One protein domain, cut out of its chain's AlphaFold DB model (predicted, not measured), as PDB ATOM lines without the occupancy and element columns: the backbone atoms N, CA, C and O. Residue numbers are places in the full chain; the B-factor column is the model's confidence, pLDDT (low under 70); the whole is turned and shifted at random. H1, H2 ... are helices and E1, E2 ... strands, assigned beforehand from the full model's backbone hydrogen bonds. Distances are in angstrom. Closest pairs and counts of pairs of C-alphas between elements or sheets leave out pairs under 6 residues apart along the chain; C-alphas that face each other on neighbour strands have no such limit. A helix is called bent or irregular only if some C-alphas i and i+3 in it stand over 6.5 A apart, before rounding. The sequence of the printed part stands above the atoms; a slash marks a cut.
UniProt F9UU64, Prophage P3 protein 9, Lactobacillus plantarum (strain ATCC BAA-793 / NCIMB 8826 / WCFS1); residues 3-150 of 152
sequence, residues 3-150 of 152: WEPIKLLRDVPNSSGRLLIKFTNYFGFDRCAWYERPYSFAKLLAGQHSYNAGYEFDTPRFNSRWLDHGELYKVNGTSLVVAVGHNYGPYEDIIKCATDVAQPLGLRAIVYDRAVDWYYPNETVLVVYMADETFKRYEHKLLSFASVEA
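Overview. This is residues 3 to 150 of the 152 residues of the protein "Prophage P3 protein 9" of Lactobacillus plantarum (strain ATCC BAA-793 / NCIMB 8826 / WCFS1) (UniProt F9UU64). A strongly twisted sheet of six strands runs through the middle, with H3 and the short H2 over one face and H4 over the opposite face, while H1 packs on H4 and only grazes the sheet. H3 and H4 both run along the strands over E5 and E4. The printed part has 148 residues, with named elements in the order H1 E1 H2 E2 E3 H3 E4 E5 H4 E6; the sheet order is E1 E2 E3 E5 E4 E6, all antiparallel, and the class is mixed, helices and strands. The whole is compact, with a radius of gyration of the C-alphas of 14.0 A and a rounded outline of 36 by 34 by 30 A.

Along the chain. Residues 3 to 16 hold no named element. H1 is residues 17 to 27, from C-alpha 17 at (27.948, -16.486, -1.395), 15.5 A long. E1 is residues 31 to 34, H2 41 to 45, E2 71 to 74 and E3 81 to 87, the last 19.2 A long. H3, residues 91 to 105, is 21.4 A long; E4 is residues 107 to 112, and E5, residues 125 to 131, is 20.0 A long. H4, residues 132 to 145, is irregular, with C-alphas 137 and 140 8.2 A apart. E6, residues 148 to 150, ends at C-alpha 150 (24.132, -25.589, 20.876).

Arrangement. Residues 4 to 5 pair antiparallel with residues 31 to 32 of E1, an edge strand. Between the neighbour strands E1 and E2, N 33 and O 72 are within hydrogen-bond range, 2.9 A apart. In the hairpin E2 and E3, N 84 and O 71 are 2.8 A apart; between E3 and E5, N 85 and O 127 are 2.8 A apart. In the hairpin E4 and E5, N 128 and O 110 are 2.8 A apart; between E4 and E6, the other edge strand, N 149 and O 111 are 2.8 A apart. E3, H3, E4 and E5, H4, E6 are split strand-helix-strand units, each of two strands of the sheet with a helix between them along the chain and another strand between them in the sheet, E5 in the first unit and E4 in the second, and each with a right-handed crossover. The height over the sheet is 7.1 A for H2, 8.6 A for H3 and 9.0 A for H4. H1 touches H4, with C-alphas of Phe 27 and Lys 141 closest at 7.5 A. Every O i to N i+4 pair is within hydrogen-bond range in H1 and H2, against 9 of 11 in H3 and 8 of 10 in H4.

Size, cuts and confidence. The farthest C-alphas, of Tyr 55 and Ser 144, are 39.4 A apart. The printed part has no cut. The links H2 to E2, 25 residues, and E4 to E5, 12 residues, are long. The mean pLDDT of the printed part is 90.4; residues 52 to 55 and 62 to 64 are under 70.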
ATOM      1  N   TRP A   3       9.225 -21.305  -3.921       93.31
ATOM      2  CA  TRP A   3      10.520 -21.981  -4.003       93.31
ATOM      3  C   TRP A   3      11.253 -21.571  -5.276       93.31
ATOM      4  O   TRP A   3      10.703 -21.673  -6.375       93.31
ATOM      5  N   GLU A   4      12.497 -21.142  -5.132       94.69
ATOM      6  CA  GLU A   4      13.352 -20.683  -6.226       94.69
ATOM      7  C   GLU A   4      14.699 -21.424  -6.199       94.69
ATOM      8  O   GLU A   4      15.044 -22.033  -5.181       94.69
ATOM      9  N   PRO A   5      15.462 -21.430  -7.307       95.00
ATOM     10  CA  PRO A   5      16.854 -21.867  -7.283       95.00
ATOM     11  C   PRO A   5      17.664 -21.090  -6.240       95.00
ATOM     12  O   PRO A   5      17.413 -19.905  -6.015       95.00
ATOM     13  N   ILE A   6      18.642 -21.763  -5.635       95.56
ATOM     14  CA  ILE A   6      19.464 -21.186  -4.569       95.56
ATOM     15  C   ILE A   6      20.270 -19.996  -5.080       95.56
ATOM     16  O   ILE A   6      20.998 -20.082  -6.069       95.56
ATOM     17  N   LYS A   7      20.143 -18.896  -4.348       92.19
ATOM     18  CA  LYS A   7      20.873 -17.637  -4.487       92.19
ATOM     19  C   LYS A   7      20.910 -16.972  -3.113       92.19
ATOM     20  O   LYS A   7      20.117 -17.335  -2.245       92.19
ATOM     21  N   LEU A   8      21.774 -15.978  -2.934       87.94
ATOM     22  CA  LEU A   8      21.630 -15.068  -1.800       87.94
ATOM     23  C   LEU A   8      20.270 -14.371  -1.930       87.94
ATOM     24  O   LEU A   8      20.026 -13.662  -2.907       87.94
ATOM     25  N   LEU A   9      19.360 -14.625  -0.987       84.00
ATOM     26  CA  LEU A   9      18.075 -13.924  -0.948       84.00
ATOM     27  C   LEU A   9      18.273 -12.504  -0.407       84.00
ATOM     28  O   LEU A   9      17.646 -11.566  -0.897       84.00
ATOM     29  N   ARG A  10      19.209 -12.336   0.536       81.62
ATOM     30  CA  ARG A  10      19.727 -11.041   0.991       81.62
ATOM     31  C   ARG A  10      21.176 -10.865   0.545       81.62
ATOM     32  O   ARG A  10      22.074 -11.457   1.132       81.62
ATOM     33  N   ASP A  11      21.386 -10.035  -0.469       82.19
ATOM     34  CA  ASP A  11      22.721  -9.626  -0.908       82.19
ATOM     35  C   ASP A  11      23.070  -8.275  -0.268       82.19
ATOM     36  O   ASP A  11      22.558  -7.223  -0.659       82.19
ATOM     37  N   VAL A  12      23.864  -8.330   0.799       85.25
ATOM     38  CA  VAL A  12      24.387  -7.164   1.529       85.25
ATOM     39  C   VAL A  12      25.912  -7.128   1.391       85.25
ATOM     40  O   VAL A  12      26.507  -8.179   1.143       85.25
ATOM     41  N   PRO A  13      26.580  -5.969   1.579       86.31
ATOM     42  CA  PRO A  13      28.010  -5.816   1.276       86.31
ATOM     43  C   PRO A  13      28.942  -6.846   1.929       86.31
ATOM     44  O   PRO A  13      29.980  -7.174   1.362       86.31
ATOM     45  N   ASN A  14      28.562  -7.367   3.099       86.62
ATOM     46  CA  ASN A  14      29.360  -8.324   3.866       86.62
ATOM     47  C   ASN A  14      28.861  -9.773   3.739       86.62
ATOM     48  O   ASN A  14      29.426 -10.669   4.367       86.62
ATOM     49  N   SER A  15      27.820 -10.023   2.943       92.69
ATOM     50  CA  SER A  15      27.308 -11.376   2.742       92.69
ATOM     51  C   SER A  15      28.312 -12.252   1.984       92.69
ATOM     52  O   SER A  15      29.159 -11.776   1.225       92.69
ATOM     53  N   SER A  16      28.247 -13.567   2.196       94.50
ATOM     54  CA  SER A  16      29.198 -14.522   1.628       94.50
ATOM     55  C   SER A  16      28.509 -15.626   0.837       94.50
ATOM     56  O   SER A  16      28.174 -16.690   1.359       94.50
ATOM     57  N   GLY A  17      28.419 -15.439  -0.482       94.62
ATOM     58  CA  GLY A  17      27.948 -16.486  -1.395       94.62
ATOM     59  C   GLY A  17      28.765 -17.782  -1.301       94.62
ATOM     60  O   GLY A  17      28.227 -18.870  -1.483       94.62
ATOM     61  N   ARG A  18      30.054 -17.699  -0.937       95.25
ATOM     62  CA  ARG A  18      30.909 -18.877  -0.715       95.25
ATOM     63  C   ARG A  18      30.444 -19.714   0.481       95.25
ATOM     64  O   ARG A  18      30.437 -20.938   0.380       95.25
ATOM     65  N   LEU A  19      30.089 -19.077   1.600       95.81
ATOM     66  CA  LEU A  19      29.585 -19.781   2.785       95.81
ATOM     67  C   LEU A  19      28.210 -20.391   2.513       95.81
ATOM     68  O   LEU A  19      28.008 -21.564   2.826       95.81
ATOM     69  N   LEU A  20      27.332 -19.657   1.819       96.12
ATOM     70  CA  LEU A  20      26.053 -20.187   1.348       96.12
ATOM     71  C   LEU A  20      26.252 -21.442   0.485       96.12
ATOM     72  O   LEU A  20      25.672 -22.481   0.778       96.12
ATOM     73  N   ILE A  21      27.103 -21.378  -0.547       95.56
ATOM     74  CA  ILE A  21      27.386 -22.520  -1.435       95.56
ATOM     75  C   ILE A  21      27.958 -23.704  -0.648       95.56
ATOM     76  O   ILE A  21      27.593 -24.849  -0.906       95.56
ATOM     77  N   LYS A  22      28.845 -23.454   0.325       95.94
ATOM     78  CA  LYS A  22      29.384 -24.512   1.190       95.94
ATOM     79  C   LYS A  22      28.261 -25.198   1.973       95.94
ATOM     80  O   LYS A  22      28.207 -26.424   1.975       95.94
ATOM     81  N   PHE A  23      27.376 -24.426   2.606       95.75
ATOM     82  CA  PHE A  23      26.229 -24.946   3.351       95.75
ATOM     83  C   PHE A  23      25.296 -25.759   2.444       95.75
ATOM     84  O   PHE A  23      25.019 -26.929   2.712       95.75
ATOM     85  N   THR A  24      24.864 -25.182   1.325       95.81
ATOM     86  CA  THR A  24      23.861 -25.804   0.455       95.81
ATOM     87  C   THR A  24      24.386 -27.045  -0.252       95.81
ATOM     88  O   THR A  24      23.686 -28.055  -0.271       95.81
ATOM     89  N   ASN A  25      25.635 -27.041  -0.729       95.75
ATOM     90  CA  ASN A  25      26.252 -28.228  -1.327       95.75
ATOM     91  C   ASN A  25      26.439 -29.356  -0.307       95.75
ATOM     92  O   ASN A  25      26.239 -30.524  -0.637       95.75
ATOM     93  N   TYR A  26      26.815 -29.026   0.931       95.44
ATOM     94  CA  TYR A  26      27.076 -30.028   1.964       95.44
ATOM     95  C   TYR A  26      25.806 -30.807   2.356       95.44
ATOM     96  O   TYR A  26      25.827 -32.039   2.494       95.44
ATOM     97  N   PHE A  27      24.678 -30.099   2.467       94.19
ATOM     98  CA  PHE A  27      23.370 -30.688   2.773       94.19
ATOM     99  C   PHE A  27      22.562 -31.093   1.532       94.19
ATOM    100  O   PHE A  27      21.545 -31.767   1.668       94.19
ATOM    101  N   GLY A  28      23.016 -30.744   0.328       95.19
ATOM    102  CA  GLY A  28      22.339 -31.073  -0.929       95.19
ATOM    103  C   GLY A  28      21.042 -30.295  -1.161       95.19
ATOM    104  O   GLY A  28      20.170 -30.776  -1.881       95.19
ATOM    105  N   PHE A  29      20.883 -29.123  -0.540       96.56
ATOM    106  CA  PHE A  29      19.737 -28.255  -0.802       96.56
ATOM    107  C   PHE A  29      19.799 -27.727  -2.237       96.56
ATOM    108  O   PHE A  29      20.866 -27.355  -2.718       96.56
ATOM    109  N   ASP A  30      18.649 -27.660  -2.911       96.94
ATOM    110  CA  ASP A  30      18.546 -27.225  -4.313       96.94
ATOM    111  C   ASP A  30      17.494 -26.126  -4.539       96.94
ATOM    112  O   ASP A  30      17.380 -25.568  -5.640       96.94
ATOM    113  N   ARG A  31      16.722 -25.792  -3.503       97.00
ATOM    114  CA  ARG A  31      15.726 -24.724  -3.513       97.00
ATOM    115  C   ARG A  31      15.802 -23.907  -2.235       97.00
ATOM    116  O   ARG A  31      16.018 -24.455  -1.155       97.00
ATOM    117  N   CYS A  32      15.534 -22.615  -2.367       96.62
ATOM    118  CA  CYS A  32      15.353 -21.703  -1.248       96.62
ATOM    119  C   CYS A  32      14.058 -20.896  -1.385       96.62
ATOM    120  O   CYS A  32      13.470 -20.811  -2.467       96.62
ATOM    121  N   ALA A  33      13.608 -20.296  -0.289       94.06
ATOM    122  CA  ALA A  33      12.512 -19.339  -0.278       94.06
ATOM    123  C   ALA A  33      12.700 -18.325   0.852       94.06
ATOM    124  O   ALA A  33      13.283 -18.635   1.891       94.06
ATOM    125  N   TRP A  34      12.144 -17.128   0.667       91.19
ATOM    126  CA  TRP A  34      11.951 -16.196   1.770       91.19
ATOM    127  C   TRP A  34      11.090 -16.836   2.850       91.19
ATOM    128  O   TRP A  34      10.064 -17.456   2.540       91.19
ATOM    129  N   TYR A  35      11.479 -16.657   4.112       88.88
ATOM    130  CA  TYR A  35      10.612 -17.051   5.204       88.88
ATOM    131  C   TYR A  35       9.402 -16.116   5.267       88.88
ATOM    132  O   TYR A  35       9.492 -14.940   5.617       88.88
ATOM    133  N   GLU A  36       8.248 -16.673   4.930       85.69
ATOM    134  CA  GLU A  36       6.945 -16.118   5.263       85.69
ATOM    135  C   GLU A  36       6.380 -16.975   6.392       85.69
ATOM    136  O   GLU A  36       6.310 -18.197   6.239       85.69
ATOM    137  N   ARG A  37       5.998 -16.351   7.513       85.75
ATOM    138  CA  ARG A  37       5.521 -17.067   8.705       85.75
ATOM    139  C   ARG A  37       4.344 -17.986   8.332       85.75
ATOM    140  O   ARG A  37       3.290 -17.470   7.950       85.75
ATOM    141  N   PRO A  38       4.504 -19.317   8.420       87.75
ATOM    142  CA  PRO A  38       3.450 -20.266   8.092       87.75
ATOM    143  C   PRO A  38       2.495 -20.409   9.277       87.75
ATOM    144  O   PRO A  38       2.915 -20.263  10.422       87.75
ATOM    145  N   TYR A  39       1.240 -20.772   9.017       87.56
ATOM    146  CA  TYR A  39       0.254 -21.091  10.056       87.56
ATOM    147  C   TYR A  39       0.790 -22.117  11.063       87.56
ATOM    148  O   TYR A  39       0.713 -21.914  12.273       87.56
ATOM    149  N   SER A  40       1.377 -23.202  10.549       92.00
ATOM    150  CA  SER A  40       2.156 -24.133  11.360       92.00
ATOM    151  C   SER A  40       3.569 -24.292  10.822       92.00
ATOM    152  O   SER A  40       3.780 -24.804   9.713       92.00
ATOM    153  N   PHE A  41       4.533 -23.859  11.622       92.75
ATOM    154  CA  PHE A  41       5.957 -24.005  11.381       92.75
ATOM    155  C   PHE A  41       6.387 -25.465  11.492       92.75
ATOM    156  O   PHE A  41       7.115 -25.950  10.626       92.75
ATOM    157  N   ALA A  42       5.838 -26.202  12.462       94.75
ATOM    158  CA  ALA A  42       6.104 -27.629  12.605       94.75
ATOM    159  C   ALA A  42       5.690 -28.423  11.355       94.75
ATOM    160  O   ALA A  42       6.489 -29.183  10.804       94.75
ATOM    161  N   LYS A  43       4.476 -28.184  10.832       94.88
ATOM    162  CA  LYS A  43       4.011 -28.828   9.590       94.88
ATOM    163  C   LYS A  43       4.892 -28.483   8.394       94.88
ATOM    164  O   LYS A  43       5.232 -29.380   7.625       94.88
ATOM    165  N   LEU A  44       5.278 -27.212   8.250       94.50
ATOM    166  CA  LEU A  44       6.157 -26.776   7.162       94.50
ATOM    167  C   LEU A  44       7.492 -27.535   7.189       94.50
ATOM    168  O   LEU A  44       7.914 -28.064   6.160       94.50
ATOM    169  N   LEU A  45       8.140 -27.610   8.354       95.94
ATOM    170  CA  LEU A  45       9.439 -28.275   8.508       95.94
ATOM    171  C   LEU A  45       9.356 -29.803   8.406       95.94
ATOM    172  O   LEU A  45      10.336 -30.443   8.029       95.94
ATOM    173  N   ALA A  46       8.182 -30.386   8.654       95.69
ATOM    174  CA  ALA A  46       7.885 -31.787   8.354       95.69
ATOM    175  C   ALA A  46       7.601 -32.044   6.854       95.69
ATOM    176  O   ALA A  46       7.253 -33.162   6.467       95.69
ATOM    177  N   GLY A  47       7.707 -31.021   5.995       92.88
ATOM    178  CA  GLY A  47       7.430 -31.113   4.560       92.88
ATOM    179  C   GLY A  47       5.941 -31.205   4.215       92.88
ATOM    180  O   GLY A  47       5.594 -31.563   3.089       92.88
ATOM    181  N   GLN A  48       5.059 -30.901   5.168       92.00
ATOM    182  CA  GLN A  48       3.612 -30.920   4.986       92.00
ATOM    183  C   GLN A  48       3.100 -29.559   4.507       92.00
ATOM    184  O   GLN A  48       3.751 -28.522   4.651       92.00
ATOM    185  N   HIS A  49       1.891 -29.557   3.945       87.12
ATOM    186  CA  HIS A  49       1.242 -28.318   3.545       87.12
ATOM    187  C   HIS A  49       0.890 -27.465   4.774       87.12
ATOM    188  O   HIS A  49       0.265 -27.945   5.722       87.12
ATOM    189  N   SER A  50       1.276 -26.191   4.736       84.25
ATOM    190  CA  SER A  50       0.979 -25.194   5.761       84.25
ATOM    191  C   SER A  50       0.579 -23.903   5.057       84.25
ATOM    192  O   SER A  50       1.268 -23.462   4.137       84.25
ATOM    193  N   TYR A  51      -0.571 -23.342   5.425       73.19
ATOM    194  CA  TYR A  51      -1.101 -22.142   4.781       73.19
ATOM    195  C   TYR A  51      -0.420 -20.887   5.330       73.19
ATOM    196  O   TYR A  51      -0.089 -20.818   6.509       73.19
ATOM    197  N   ASN A  52      -0.265 -19.865   4.488       68.44
ATOM    198  CA  ASN A  52       0.307 -18.573   4.890       68.44
ATOM    199  C   ASN A  52      -0.762 -17.571   5.380       68.44
ATOM    200  O   ASN A  52      -0.432 -16.431   5.690       68.44
ATOM    201  N   ALA A  53      -2.039 -17.970   5.424       59.56
ATOM    202  CA  ALA A  53      -3.167 -17.109   5.776       59.56
ATOM    203  C   ALA A  53      -3.952 -17.692   6.963       59.56
ATOM    204  O   ALA A  53      -4.395 -18.838   6.911       59.56
ATOM    205  N   GLY A  54      -4.114 -16.902   8.028       54.88
ATOM    206  CA  GLY A  54      -4.824 -17.265   9.258       54.88
ATOM    207  C   GLY A  54      -4.547 -16.269  10.394       54.88
ATOM    208  O   GLY A  54      -3.607 -15.480  10.306       54.88
ATOM    209  N   TYR A  55      -5.375 -16.275  11.445       61.22
ATOM    210  CA  TYR A  55      -5.218 -15.386  12.612       61.22
ATOM    211  C   TYR A  55      -4.318 -15.973  13.713       61.22
ATOM    212  O   TYR A  55      -3.756 -15.223  14.511       61.22
ATOM    213  N   GLU A  56      -4.140 -17.293  13.729       73.88
ATOM    214  CA  GLU A  56      -3.360 -18.027  14.729       73.88
ATOM    215  C   GLU A  56      -2.142 -18.673  14.071       73.88
ATOM    216  O   GLU A  56      -2.202 -19.098  12.923       73.88
ATOM    217  N   PHE A  57      -1.025 -18.710  14.783       83.88
ATOM    218  CA  PHE A  57       0.241 -19.259  14.305       83.88
ATOM    219  C   PHE A  57       0.920 -19.955  15.484       83.88
ATOM    220  O   PHE A  57       0.862 -19.438  16.600       83.88
ATOM    221  N   ASP A  58       1.602 -21.070  15.240       87.44
ATOM    222  CA  ASP A  58       2.271 -21.855  16.291       87.44
ATOM    223  C   ASP A  58       3.628 -21.278  16.750       87.44
ATOM    224  O   ASP A  58       4.212 -21.736  17.726       87.44
ATOM    225  N   THR A  59       4.115 -20.230  16.088       85.88
ATOM    226  CA  THR A  59       5.357 -19.513  16.428       85.88
ATOM    227  C   THR A  59       5.064 -18.093  16.897       85.88
ATOM    228  O   THR A  59       4.018 -17.558  16.542       85.88
ATOM    229  N   PRO A  60       5.949 -17.402  17.636       80.88
ATOM    230  CA  PRO A  60       5.772 -15.985  17.966       80.88
ATOM    231  C   PRO A  60       5.722 -15.080  16.720       80.88
ATOM    232  O   PRO A  60       6.445 -15.296  15.748       80.88
ATOM    233  N   ARG A  61       4.882 -14.032  16.744       70.06
ATOM    234  CA  ARG A  61       4.725 -13.079  15.615       70.06
ATOM    235  C   ARG A  61       5.970 -12.232  15.392       70.06
ATOM    236  O   ARG A  61       6.305 -11.928  14.255       70.06
ATOM    237  N   PHE A  62       6.621 -11.879  16.491       56.34
ATOM    238  CA  PHE A  62       7.848 -11.112  16.539       56.34
ATOM    239  C   PHE A  62       8.626 -11.582  17.756       56.34
ATOM    240  O   PHE A  62       8.284 -11.260  18.889       56.34
ATOM    241  N   ASN A  63       9.672 -12.354  17.521       54.81
ATOM    242  CA  ASN A  63      10.812 -12.335  18.410       54.81
ATOM    243  C   ASN A  63      11.988 -12.067  17.466       54.81
ATOM    244  O   ASN A  63      12.222 -12.816  16.522       54.81
ATOM    245  N   SER A  64      12.610 -10.899  17.594       60.44
ATOM    246  CA  SER A  64      13.535 -10.365  16.587       60.44
ATOM    247  C   SER A  64      14.805 -11.200  16.423       60.44
ATOM    248  O   SER A  64      15.646 -10.841  15.616       60.44
ATOM    249  N   ARG A  65      14.956 -12.293  17.183       72.50
ATOM    250  CA  ARG A  65      16.173 -13.099  17.230       72.50
ATOM    251  C   ARG A  65      15.978 -14.603  17.075       72.50
ATOM    252  O   ARG A  65      16.966 -15.306  17.196       72.50
ATOM    253  N   TRP A  66      14.766 -15.134  16.881       82.69
ATOM    254  CA  TRP A  66      14.629 -16.585  16.639       82.69
ATOM    255  C   TRP A  66      14.818 -16.921  15.150       82.69
ATOM    256  O   TRP A  66      15.560 -17.835  14.818       82.69
ATOM    257  N   LEU A  67      14.234 -16.119  14.254       86.12
ATOM    258  CA  LEU A  67      14.443 -16.171  12.803       86.12
ATOM    259  C   LEU A  67      14.639 -14.755  12.252       86.12
ATOM    260  O   LEU A  67      13.846 -14.273  11.436       86.12
ATOM    261  N   ASP A  68      15.673 -14.063  12.727       87.44
ATOM    262  CA  ASP A  68      16.031 -12.796  12.107       87.44
ATOM    263  C   ASP A  68      16.476 -13.051  10.671       87.44
ATOM    264  O   ASP A  68      17.184 -14.018  10.377       87.44
ATOM    265  N   HIS A  69      15.983 -12.221   9.759       89.25
ATOM    266  CA  HIS A  69      16.241 -12.368   8.332       89.25
ATOM    267  C   HIS A  69      15.957 -13.769   7.759       89.25
ATOM    268  O   HIS A  69      16.556 -14.127   6.751       89.25
ATOM    269  N   GLY A  70      15.002 -14.501   8.345       90.94
ATOM    270  CA  GLY A  70      14.790 -15.922   8.090       90.94
ATOM    271  C   GLY A  70      14.655 -16.339   6.619       90.94
ATOM    272  O   GLY A  70      14.017 -15.673   5.793       90.94
ATOM    273  N   GLU A  71      15.206 -17.508   6.322       94.44
ATOM    274  CA  GLU A  71      15.203 -18.151   5.012       94.44
ATOM    275  C   GLU A  71      14.806 -19.625   5.148       94.44
ATOM    276  O   GLU A  71      14.920 -20.236   6.211       94.44
ATOM    277  N   LEU A  72      14.317 -20.213   4.061       95.25
ATOM    278  CA  LEU A  72      13.965 -21.627   3.998       95.25
ATOM    279  C   LEU A  72      14.775 -22.319   2.922       95.25
ATOM    280  O   LEU A  72      14.932 -21.784   1.826       95.25
ATOM    281  N   TYR A  73      15.202 -23.543   3.212       96.44
ATOM    282  CA  TYR A  73      15.971 -24.387   2.305       96.44
ATOM    283  C   TYR A  73      15.343 -25.767   2.219       96.44
ATOM    284  O   TYR A  73      14.852 -26.301   3.216       96.44
ATOM    285  N   LYS A  74      15.348 -26.357   1.023       96.00
ATOM    286  CA  LYS A  74      14.838 -27.713   0.828       96.00
ATOM    287  C   LYS A  74      15.581 -28.488  -0.247       96.00
ATOM    288  O   LYS A  74      16.264 -27.911  -1.092       96.00
ATOM    289  N   VAL A  75      15.381 -29.802  -0.214       95.62
ATOM    290  CA  VAL A  75      15.725 -30.716  -1.310       95.62
ATOM    291  C   VAL A  75      14.446 -31.032  -2.083       95.62
ATOM    292  O   VAL A  75      13.480 -31.564  -1.521       95.62
ATOM    293  N   ASN A  76      14.392 -30.665  -3.361       93.12
ATOM    294  CA  ASN A  76      13.215 -30.847  -4.194       93.12
ATOM    295  C   ASN A  76      12.843 -32.334  -4.326       93.12
ATOM    296  O   ASN A  76      13.697 -33.212  -4.344       93.12
ATOM    297  N   GLY A  77      11.542 -32.629  -4.388       91.69
ATOM    298  CA  GLY A  77      11.050 -34.014  -4.402       91.69
ATOM    299  C   GLY A  77      11.139 -34.754  -3.060       91.69
ATOM    300  O   GLY A  77      10.794 -35.929  -3.001       91.69
ATOM    301  N   THR A  78      11.553 -34.088  -1.976       93.06
ATOM    302  CA  THR A  78      11.621 -34.679  -0.630       93.06
ATOM    303  C   THR A  78      10.838 -33.858   0.402       93.06
ATOM    304  O   THR A  78      10.415 -32.728   0.135       93.06
ATOM    305  N   SER A  79      10.686 -34.420   1.606       92.50
ATOM    306  CA  SER A  79      10.153 -33.733   2.791       92.50
ATOM    307  C   SER A  79      11.203 -32.907   3.547       92.50
ATOM    308  O   SER A  79      10.895 -32.355   4.598       92.50
ATOM    309  N   LEU A  80      12.449 -32.861   3.066       94.50
ATOM    310  CA  LEU A  80      13.559 -32.226   3.770       94.50
ATOM    311  C   LEU A  80      13.468 -30.715   3.596       94.50
ATOM    312  O   LEU A  80      13.815 -30.188   2.537       94.50
ATOM    313  N   VAL A  81      12.997 -30.045   4.641       96.12
ATOM    314  CA  VAL A  81      12.896 -28.592   4.734       96.12
ATOM    315  C   VAL A  81      13.563 -28.151   6.031       96.12
ATOM    316  O   VAL A  81      13.335 -28.751   7.083       96.12
ATOM    317  N   VAL A  82      14.377 -27.104   5.957       97.00
ATOM    318  CA  VAL A  82      14.940 -26.425   7.127       97.00
ATOM    319  C   VAL A  82      14.637 -24.936   7.050       97.00
ATOM    320  O   VAL A  82      14.568 -24.363   5.958       97.00
ATOM    321  N   ALA A  83      14.463 -24.317   8.210       95.75
ATOM    322  CA  ALA A  83      14.433 -22.870   8.348       95.75
ATOM    323  C   ALA A  83      15.741 -22.402   8.961       95.75
ATOM    324  O   ALA A  83      16.256 -23.028   9.884       95.75
ATOM    325  N   VAL A  84      16.260 -21.301   8.445       95.31
ATOM    326  CA  VAL A  84      17.527 -20.723   8.863       95.31
ATOM    327  C   VAL A  84      17.290 -19.289   9.305       95.31
ATOM    328  O   VAL A  84      16.606 -18.544   8.606       95.31
ATOM    329  N   GLY A  85      17.823 -18.920  10.464       94.19
ATOM    330  CA  GLY A  85      17.860 -17.554  10.981       94.19
ATOM    331  C   GLY A  85      19.291 -17.036  11.062       94.19
ATOM    332  O   GLY A  85      20.203 -17.803  11.380       94.19
ATOM    333  N   HIS A  86      19.457 -15.741  10.797       93.81
ATOM    334  CA  HIS A  86      20.721 -15.003  10.836       93.81
ATOM    335  C   HIS A  86      20.691 -14.022  12.007       93.81
ATOM    336  O   HIS A  86      20.417 -12.834  11.846       93.81
ATOM    337  N   ASN A  87      20.893 -14.540  13.213       92.38
ATOM    338  CA  ASN A  87      20.444 -13.874  14.428       92.38
ATOM    339  C   ASN A  87      21.539 -12.986  15.036       92.38
ATOM    340  O   ASN A  87      22.660 -13.440  15.280       92.38
ATOM    341  N   TYR A  88      21.195 -11.732  15.344       89.62
ATOM    342  CA  TYR A  88      22.057 -10.822  16.102       89.62
ATOM    343  C   TYR A  88      21.834 -10.930  17.609       89.62
ATOM    344  O   TYR A  88      20.709 -11.085  18.091       89.62
ATOM    345  N   GLY A  89      22.905 -10.697  18.364       88.44
ATOM    346  CA  GLY A  89      22.849 -10.477  19.805       88.44
ATOM    347  C   GLY A  89      23.715 -11.444  20.612       88.44
ATOM    348  O   GLY A  89      24.557 -12.150  20.053       88.44
ATOM    349  N   PRO A  90      23.552 -11.440  21.944       89.19
ATOM    350  CA  PRO A  90      24.231 -12.375  22.831       89.19
ATOM    351  C   PRO A  90      23.814 -13.820  22.540       89.19
ATOM    352  O   PRO A  90      22.637 -14.102  22.327       89.19
ATOM    353  N   TYR A  91      24.779 -14.738  22.570       88.25
ATOM    354  CA  TYR A  91      24.547 -16.154  22.276       88.25
ATOM    355  C   TYR A  91      23.516 -16.802  23.202       88.25
ATOM    356  O   TYR A  91      22.645 -17.533  22.739       88.25
ATOM    357  N   GLU A  92      23.570 -16.490  24.495       90.19
ATOM    358  CA  GLU A  92      22.652 -17.029  25.504       90.19
ATOM    359  C   GLU A  92      21.190 -16.677  25.189       90.19
ATOM    360  O   GLU A  92      20.307 -17.533  25.262       90.19
ATOM    361  N   ASP A  93      20.945 -15.443  24.737       90.88
ATOM    362  CA  ASP A  93      19.616 -14.994  24.321       90.88
ATOM    363  C   ASP A  93      19.136 -15.754  23.079       90.88
ATOM    364  O   ASP A  93      17.963 -16.117  22.987       90.88
ATOM    365  N   ILE A  94      20.034 -16.000  22.119       91.88
ATOM    366  CA  ILE A  94      19.725 -16.720  20.876       91.88
ATOM    367  C   ILE A  94      19.390 -18.184  21.180       91.88
ATOM    368  O   ILE A  94      18.364 -18.677  20.715       91.88
ATOM    369  N   ILE A  95      20.192 -18.857  22.011       92.38
ATOM    370  CA  ILE A  95      19.950 -20.240  22.454       92.38
ATOM    371  C   ILE A  95      18.613 -20.334  23.186       92.38
ATOM    372  O   ILE A  95      17.810 -21.226  22.897       92.38
ATOM    373  N   LYS A  96      18.329 -19.391  24.091       91.75
ATOM    374  CA  LYS A  96      17.048 -19.336  24.797       91.75
ATOM    375  C   LYS A  96      15.883 -19.172  23.819       91.75
ATOM    376  O   LYS A  96      14.923 -19.931  23.888       91.75
ATOM    377  N   CYS A  97      15.980 -18.236  22.874       91.00
ATOM    378  CA  CYS A  97      14.942 -18.027  21.860       91.00
ATOM    379  C   CYS A  97      14.739 -19.265  20.979       91.00
ATOM    380  O   CYS A  97      13.604 -19.608  20.652       91.00
ATOM    381  N   ALA A  98      15.820 -19.946  20.599       92.75
ATOM    382  CA  ALA A  98      15.742 -21.185  19.842       92.75
ATOM    383  C   ALA A  98      15.061 -22.301  20.637       92.75
ATOM    384  O   ALA A  98      14.197 -22.982  20.091       92.75
ATOM    385  N   THR A  99      15.365 -22.411  21.928       93.19
ATOM    386  CA  THR A  99      14.746 -23.370  22.855       93.19
ATOM    387  C   THR A  99      13.250 -23.122  23.008       93.19
ATOM    388  O   THR A  99      12.455 -24.039  22.799       93.19
ATOM    389  N   ASP A 100      12.869 -21.873  23.283       91.75
ATOM    390  CA  ASP A 100      11.481 -21.456  23.506       91.75
ATOM    391  C   ASP A 100      10.585 -21.701  22.277       91.75
ATOM    392  O   ASP A 100       9.371 -21.833  22.415       91.75
ATOM    393  N   VAL A 101      11.167 -21.761  21.073       91.81
ATOM    394  CA  VAL A 101      10.437 -22.065  19.833       91.81
ATOM    395  C   VAL A 101      10.488 -23.551  19.490       91.81
ATOM    396  O   VAL A 101       9.468 -24.125  19.113       91.81
ATOM    397  N   ALA A 102      11.658 -24.183  19.578       94.38
ATOM    398  CA  ALA A 102      11.844 -25.542  19.090       94.38
ATOM    399  C   ALA A 102      11.134 -26.575  19.975       94.38
ATOM    400  O   ALA A 102      10.391 -27.413  19.462       94.38
ATOM    401  N   GLN A 103      11.301 -26.483  21.300       94.44
ATOM    402  CA  GLN A 103      10.801 -27.506  22.220       94.44
ATOM    403  C   GLN A 103       9.270 -27.645  22.206       94.44
ATOM    404  O   GLN A 103       8.799 -28.774  22.056       94.44
ATOM    405  N   PRO A 104       8.465 -26.563  22.293       93.81
ATOM    406  CA  PRO A 104       7.004 -26.696  22.294       93.81
ATOM    407  C   PRO A 104       6.441 -27.261  20.987       93.81
ATOM    408  O   PRO A 104       5.347 -27.820  20.973       93.81
ATOM    409  N   LEU A 105       7.187 -27.114  19.890       94.12
ATOM    410  CA  LEU A 105       6.800 -27.578  18.560       94.12
ATOM    411  C   LEU A 105       7.342 -28.974  18.226       94.12
ATOM    412  O   LEU A 105       7.079 -29.472  17.132       94.12
ATOM    413  N   GLY A 106       8.099 -29.602  19.135       95.69
ATOM    414  CA  GLY A 106       8.762 -30.884  18.878       95.69
ATOM    415  C   GLY A 106       9.795 -30.805  17.749       95.69
ATOM    416  O   GLY A 106      10.022 -31.784  17.040       95.69
ATOM    417  N   LEU A 107      10.376 -29.625  17.541       96.69
ATOM    418  CA  LEU A 107      11.400 -29.376  16.536       96.69
ATOM    419  C   LEU A 107      12.791 -29.507  17.143       96.69
ATOM    420  O   LEU A 107      12.976 -29.426  18.356       96.69
ATOM    421  N   ARG A 108      13.777 -29.650  16.262       97.19
ATOM    422  CA  ARG A 108      15.192 -29.537  16.598       97.19
ATOM    423  C   ARG A 108      15.718 -28.190  16.146       97.19
ATOM    424  O   ARG A 108      15.329 -27.707  15.077       97.19
ATOM    425  N   ALA A 109      16.621 -27.612  16.925       96.19
ATOM    426  CA  ALA A 109      17.380 -26.441  16.520       96.19
ATOM    427  C   ALA A 109      18.880 -26.657  16.736       96.19
ATOM    428  O   ALA A 109      19.310 -27.223  17.739       96.19
ATOM    429  N   ILE A 110      19.681 -26.190  15.783       96.31
ATOM    430  CA  ILE A 110      21.139 -26.172  15.886       96.31
ATOM    431  C   ILE A 110      21.605 -24.736  15.776       96.31
ATOM    432  O   ILE A 110      21.223 -24.028  14.846       96.31
ATOM    433  N   VAL A 111      22.435 -24.330  16.725       95.62
ATOM    434  CA  VAL A 111      23.104 -23.033  16.739       95.62
ATOM    435  C   VAL A 111      24.556 -23.275  16.351       95.62
ATOM    436  O   VAL A 111      25.268 -24.011  17.038       95.62
ATOM    437  N   TYR A 112      24.976 -22.705  15.227       95.19
ATOM    438  CA  TYR A 112      26.351 -22.795  14.740       95.19
ATOM    439  C   TYR A 112      27.139 -21.521  15.045       95.19
ATOM    440  O   TYR A 112      26.574 -20.432  15.117       95.19
ATOM    441  N   ASP A 113      28.461 -21.672  15.117       90.94
ATOM    442  CA  ASP A 113      29.414 -20.565  15.250       90.94
ATOM    443  C   ASP A 113      29.225 -19.478  14.172       90.94
ATOM    444  O   ASP A 113      28.974 -19.766  12.999       90.94
ATOM    445  N   ARG A 114      29.403 -18.206  14.542       93.19
ATOM    446  CA  ARG A 114      29.183 -17.049  13.652       93.19
ATOM    447  C   ARG A 114      30.002 -17.073  12.362       93.19
ATOM    448  O   ARG A 114      29.610 -16.450  11.376       93.19
ATOM    449  N   ALA A 115      31.138 -17.765  12.330       92.62
ATOM    450  CA  ALA A 115      31.980 -17.868  11.144       92.62
ATOM    451  C   ALA A 115      31.317 -18.646   9.991       92.62
ATOM    452  O   ALA A 115      31.800 -18.576   8.856       92.62
ATOM    453  N   VAL A 116      30.240 -19.402  10.251       92.75
ATOM    454  CA  VAL A 116      29.504 -20.124   9.196       92.75
ATOM    455  C   VAL A 116      28.372 -19.323   8.578       92.75
ATOM    456  O   VAL A 116      27.911 -19.681   7.492       92.75
ATOM    457  N   ASP A 117      27.903 -18.289   9.269       94.25
ATOM    458  CA  ASP A 117      26.791 -17.478   8.806       94.25
ATOM    459  C   ASP A 117      27.191 -16.720   7.536       94.25
ATOM    460  O   ASP A 117      28.297 -16.190   7.432       94.25
ATOM    461  N   TRP A 118      26.315 -16.711   6.532       95.19
ATOM    462  CA  TRP A 118      26.591 -16.070   5.245       95.19
ATOM    463  C   TRP A 118      25.960 -14.691   5.094       95.19
ATOM    464  O   TRP A 118      26.230 -14.041   4.087       95.19
ATOM    465  N   TYR A 119      25.125 -14.238   6.027       93.38
ATOM    466  CA  TYR A 119      24.488 -12.930   5.948       93.38
ATOM    467  C   TYR A 119      25.437 -11.830   6.441       93.38
ATOM    468  O   TYR A 119      25.719 -10.900   5.687       93.38
ATOM    469  N   TYR A 120      26.009 -11.996   7.639       93.06
ATOM    470  CA  TYR A 120      27.127 -11.199   8.159       93.06
ATOM    471  C   TYR A 120      28.116 -12.100   8.923       93.06
ATOM    472  O   TYR A 120      28.043 -12.225  10.150       93.06
ATOM    473  N   PRO A 121      29.063 -12.741   8.212       92.69
ATOM    474  CA  PRO A 121      30.001 -13.679   8.819       92.69
ATOM    475  C   PRO A 121      30.755 -13.053  10.001       92.69
ATOM    476  O   PRO A 121      31.311 -11.962   9.878       92.69
ATOM    477  N   ASN A 122      30.835 -13.780  11.118       92.81
ATOM    478  CA  ASN A 122      31.400 -13.356  12.413       92.81
ATOM    479  C   ASN A 122      30.558 -12.347  13.221       92.81
ATOM    480  O   ASN A 122      30.873 -12.101  14.388       92.81
ATOM    481  N   GLU A 123      29.476 -11.806  12.666       91.94
ATOM    482  CA  GLU A 123      28.582 -10.877  13.372       91.94
ATOM    483  C   GLU A 123      27.244 -11.534  13.729       91.94
ATOM    484  O   GLU A 123      26.752 -11.348  14.846       91.94
ATOM    485  N   THR A 124      26.689 -12.340  12.821       92.81
ATOM    486  CA  THR A 124      25.428 -13.072  12.996       92.81
ATOM    487  C   THR A 124      25.653 -14.543  13.310       92.81
ATOM    488  O   THR A 124      26.604 -15.167  12.844       92.81
ATOM    489  N   VAL A 125      24.764 -15.102  14.129       93.62
ATOM    490  CA  VAL A 125      24.736 -16.523  14.490       93.62
ATOM    491  C   VAL A 125      23.763 -17.252  13.577       93.62
ATOM    492  O   VAL A 125      22.612 -16.829  13.439       93.62
ATOM    493  N   LEU A 126      24.197 -18.382  13.023       95.44
ATOM    494  CA  LEU A 126      23.354 -19.209  12.173       95.44
ATOM    495  C   LEU A 126      22.544 -20.188  13.028       95.44
ATOM    496  O   LEU A 126      23.108 -21.087  13.655       95.44
ATOM    497  N   VAL A 127      21.219 -20.054  13.015       95.94
ATOM    498  CA  VAL A 127      20.311 -20.993  13.689       95.94
ATOM    499  C   VAL A 127      19.528 -21.780  12.654       95.94
ATOM    500  O   VAL A 127      18.878 -21.192  11.796       95.94
ATOM    501  N   VAL A 128      19.557 -23.108  12.740       96.75
ATOM    502  CA  VAL A 128      18.856 -24.005  11.815       96.75
ATOM    503  C   VAL A 128      17.780 -24.777  12.566       96.75
ATOM    504  O   VAL A 128      18.099 -25.589  13.432       96.75
ATOM    505  N   TYR A 129      16.516 -24.569  12.202       97.19
ATOM    506  CA  TYR A 129      15.364 -25.313  12.710       97.19
ATOM    507  C   TYR A 129      14.938 -26.393  11.722       97.19
ATOM    508  O   TYR A 129      14.877 -26.164  10.509       97.19
ATOM    509  N   MET A 130      14.584 -27.564  12.242       97.50
ATOM    510  CA  MET A 130      14.153 -28.701  11.434       97.50
ATOM    511  C   MET A 130      13.238 -29.646  12.215       97.50
ATOM    512  O   MET A 130      13.255 -29.672  13.444       97.50
ATOM    513  N   ALA A 131      12.450 -30.446  11.497       97.31
ATOM    514  CA  ALA A 131      11.737 -31.569  12.101       97.31
ATOM    515  C   ALA A 131      12.718 -32.651  12.587       97.31
ATOM    516  O   ALA A 131      13.805 -32.813  12.020       97.31
ATOM    517  N   ASP A 132      12.322 -33.425  13.596       95.50
ATOM    518  CA  ASP A 132      13.148 -34.494  14.171       95.50
ATOM    519  C   ASP A 132      13.538 -35.562  13.130       95.50
ATOM    520  O   ASP A 132      14.677 -36.031  13.095       95.50
ATOM    521  N   GLU A 133      12.650 -35.886  12.190       94.69
ATOM    522  CA  GLU A 133      12.947 -36.798  11.081       94.69
ATOM    523  C   GLU A 133      14.026 -36.248  10.141       94.69
ATOM    524  O   GLU A 133      14.844 -37.012   9.621       94.69
ATOM    525  N   THR A 134      14.047 -34.931   9.916       94.88
ATOM    526  CA  THR A 134      15.101 -34.266   9.136       94.88
ATOM    527  C   THR A 134      16.420 -34.301   9.901       94.88
ATOM    528  O   THR A 134      17.448 -34.634   9.309       94.88
ATOM    529  N   PHE A 135      16.391 -34.046  11.213       95.12
ATOM    530  CA  PHE A 135      17.570 -34.148  12.074       95.12
ATOM    531  C   PHE A 135      18.169 -35.555  12.033       95.12
ATOM    532  O   PHE A 135      19.330 -35.702  11.677       95.12
ATOM    533  N   LYS A 136      17.379 -36.609  12.270       94.19
ATOM    534  CA  LYS A 136      17.848 -38.009  12.243       94.19
ATOM    535  C   LYS A 136      18.525 -38.401  10.930       94.19
ATOM    536  O   LYS A 136      19.479 -39.171  10.926       94.19
ATOM    537  N   ARG A 137      18.053 -37.869   9.798       92.25
ATOM    538  CA  ARG A 137      18.660 -38.121   8.477       92.25
ATOM    539  C   ARG A 137      20.000 -37.415   8.290       92.25
ATOM    540  O   ARG A 137      20.830 -37.894   7.520       92.25
ATOM    541  N   TYR A 138      20.195 -36.282   8.954       91.31
ATOM    542  CA  TYR A 138      21.367 -35.434   8.781       91.31
ATOM    543  C   TYR A 138      22.256 -35.321  10.012       91.31
ATOM    544  O   TYR A 138      23.258 -34.631   9.920       91.31
ATOM    545  N   GLU A 139      21.965 -36.012  11.111       92.19
ATOM    546  CA  GLU A 139      22.616 -35.830  12.413       92.19
ATOM    547  C   GLU A 139      24.141 -35.774  12.294       92.19
ATOM    548  O   GLU A 139      24.750 -34.752  12.600       92.19
ATOM    549  N   HIS A 140      24.758 -36.808  11.715       92.38
ATOM    550  CA  HIS A 140      26.208 -36.835  11.518       92.38
ATOM    551  C   HIS A 140      26.719 -35.647  10.687       92.38
ATOM    552  O   HIS A 140      27.746 -35.051  11.006       92.38
ATOM    553  N   LYS A 141      26.019 -35.288   9.604       92.31
ATOM    554  CA  LYS A 141      26.387 -34.149   8.752       92.31
ATOM    555  C   LYS A 141      26.252 -32.829   9.514       92.31
ATOM    556  O   LYS A 141      27.162 -32.011   9.489       92.31
ATOM    557  N   LEU A 142      25.146 -32.628  10.220       88.75
ATOM    558  CA  LEU A 142      24.871 -31.412  10.976       88.75
ATOM    559  C   LEU A 142      25.913 -31.190  12.070       88.75
ATOM    560  O   LEU A 142      26.407 -30.075  12.205       88.75
ATOM    561  N   LEU A 143      26.295 -32.248  12.786       90.12
ATOM    562  CA  LEU A 143      27.284 -32.186  13.862       90.12
ATOM    563  C   LEU A 143      28.734 -32.062  13.365       90.12
ATOM    564  O   LEU A 143      29.608 -31.708  14.149       90.12
ATOM    565  N   SER A 144      29.008 -32.339  12.084       93.44
ATOM    566  CA  SER A 144      30.362 -32.265  11.501       93.44
ATOM    567  C   SER A 144      30.565 -31.129  10.494       93.44
ATOM    568  O   SER A 144      31.690 -30.897  10.054       93.44
ATOM    569  N   PHE A 145      29.507 -30.404  10.124       92.56
ATOM    570  CA  PHE A 145      29.583 -29.300   9.166       92.56
ATOM    571  C   PHE A 145      30.503 -28.167   9.650       92.56
ATOM    572  O   PHE A 145      31.310 -27.631   8.880       92.56
ATOM    573  N   ALA A 146      30.364 -27.808  10.925       91.50
ATOM    574  CA  ALA A 146      31.121 -26.768  11.601       91.50
ATOM    575  C   ALA A 146      30.984 -26.904  13.122       91.50
ATOM    576  O   ALA A 146      30.273 -27.785  13.602       91.50
ATOM    577  N   SER A 147      31.642 -26.009  13.864       91.12
ATOM    578  CA  SER A 147      31.477 -25.929  15.314       91.12
ATOM    579  C   SER A 147      30.018 -25.634  15.668       91.12
ATOM    580  O   SER A 147      29.445 -24.639  15.213       91.12
ATOM    581  N   VAL A 148      29.428 -26.531  16.455       92.06
ATOM    582  CA  VAL A 148      28.082 -26.398  17.012       92.06
ATOM    583  C   VAL A 148      28.209 -25.774  18.393       92.06
ATOM    584  O   VAL A 148      28.901 -26.310  19.256       92.06
ATOM    585  N   GLU A 149      27.529 -24.654  18.602       90.06
ATOM    586  CA  GLU A 149      27.471 -23.968  19.894       90.06
ATOM    587  C   GLU A 149      26.350 -24.531  20.773       90.06
ATOM    588  O   GLU A 149      26.510 -24.638  21.988       90.06
ATOM    589  N   ALA A 150      25.225 -24.930  20.169       91.44
ATOM    590  CA  ALA A 150      24.132 -25.589  20.876       91.44
ATOM    591  C   ALA A 150      23.332 -26.536  19.973       91.44
ATOM    592  O   ALA A 150      23.113 -26.265  18.791       91.44
TER     593      ALA A 150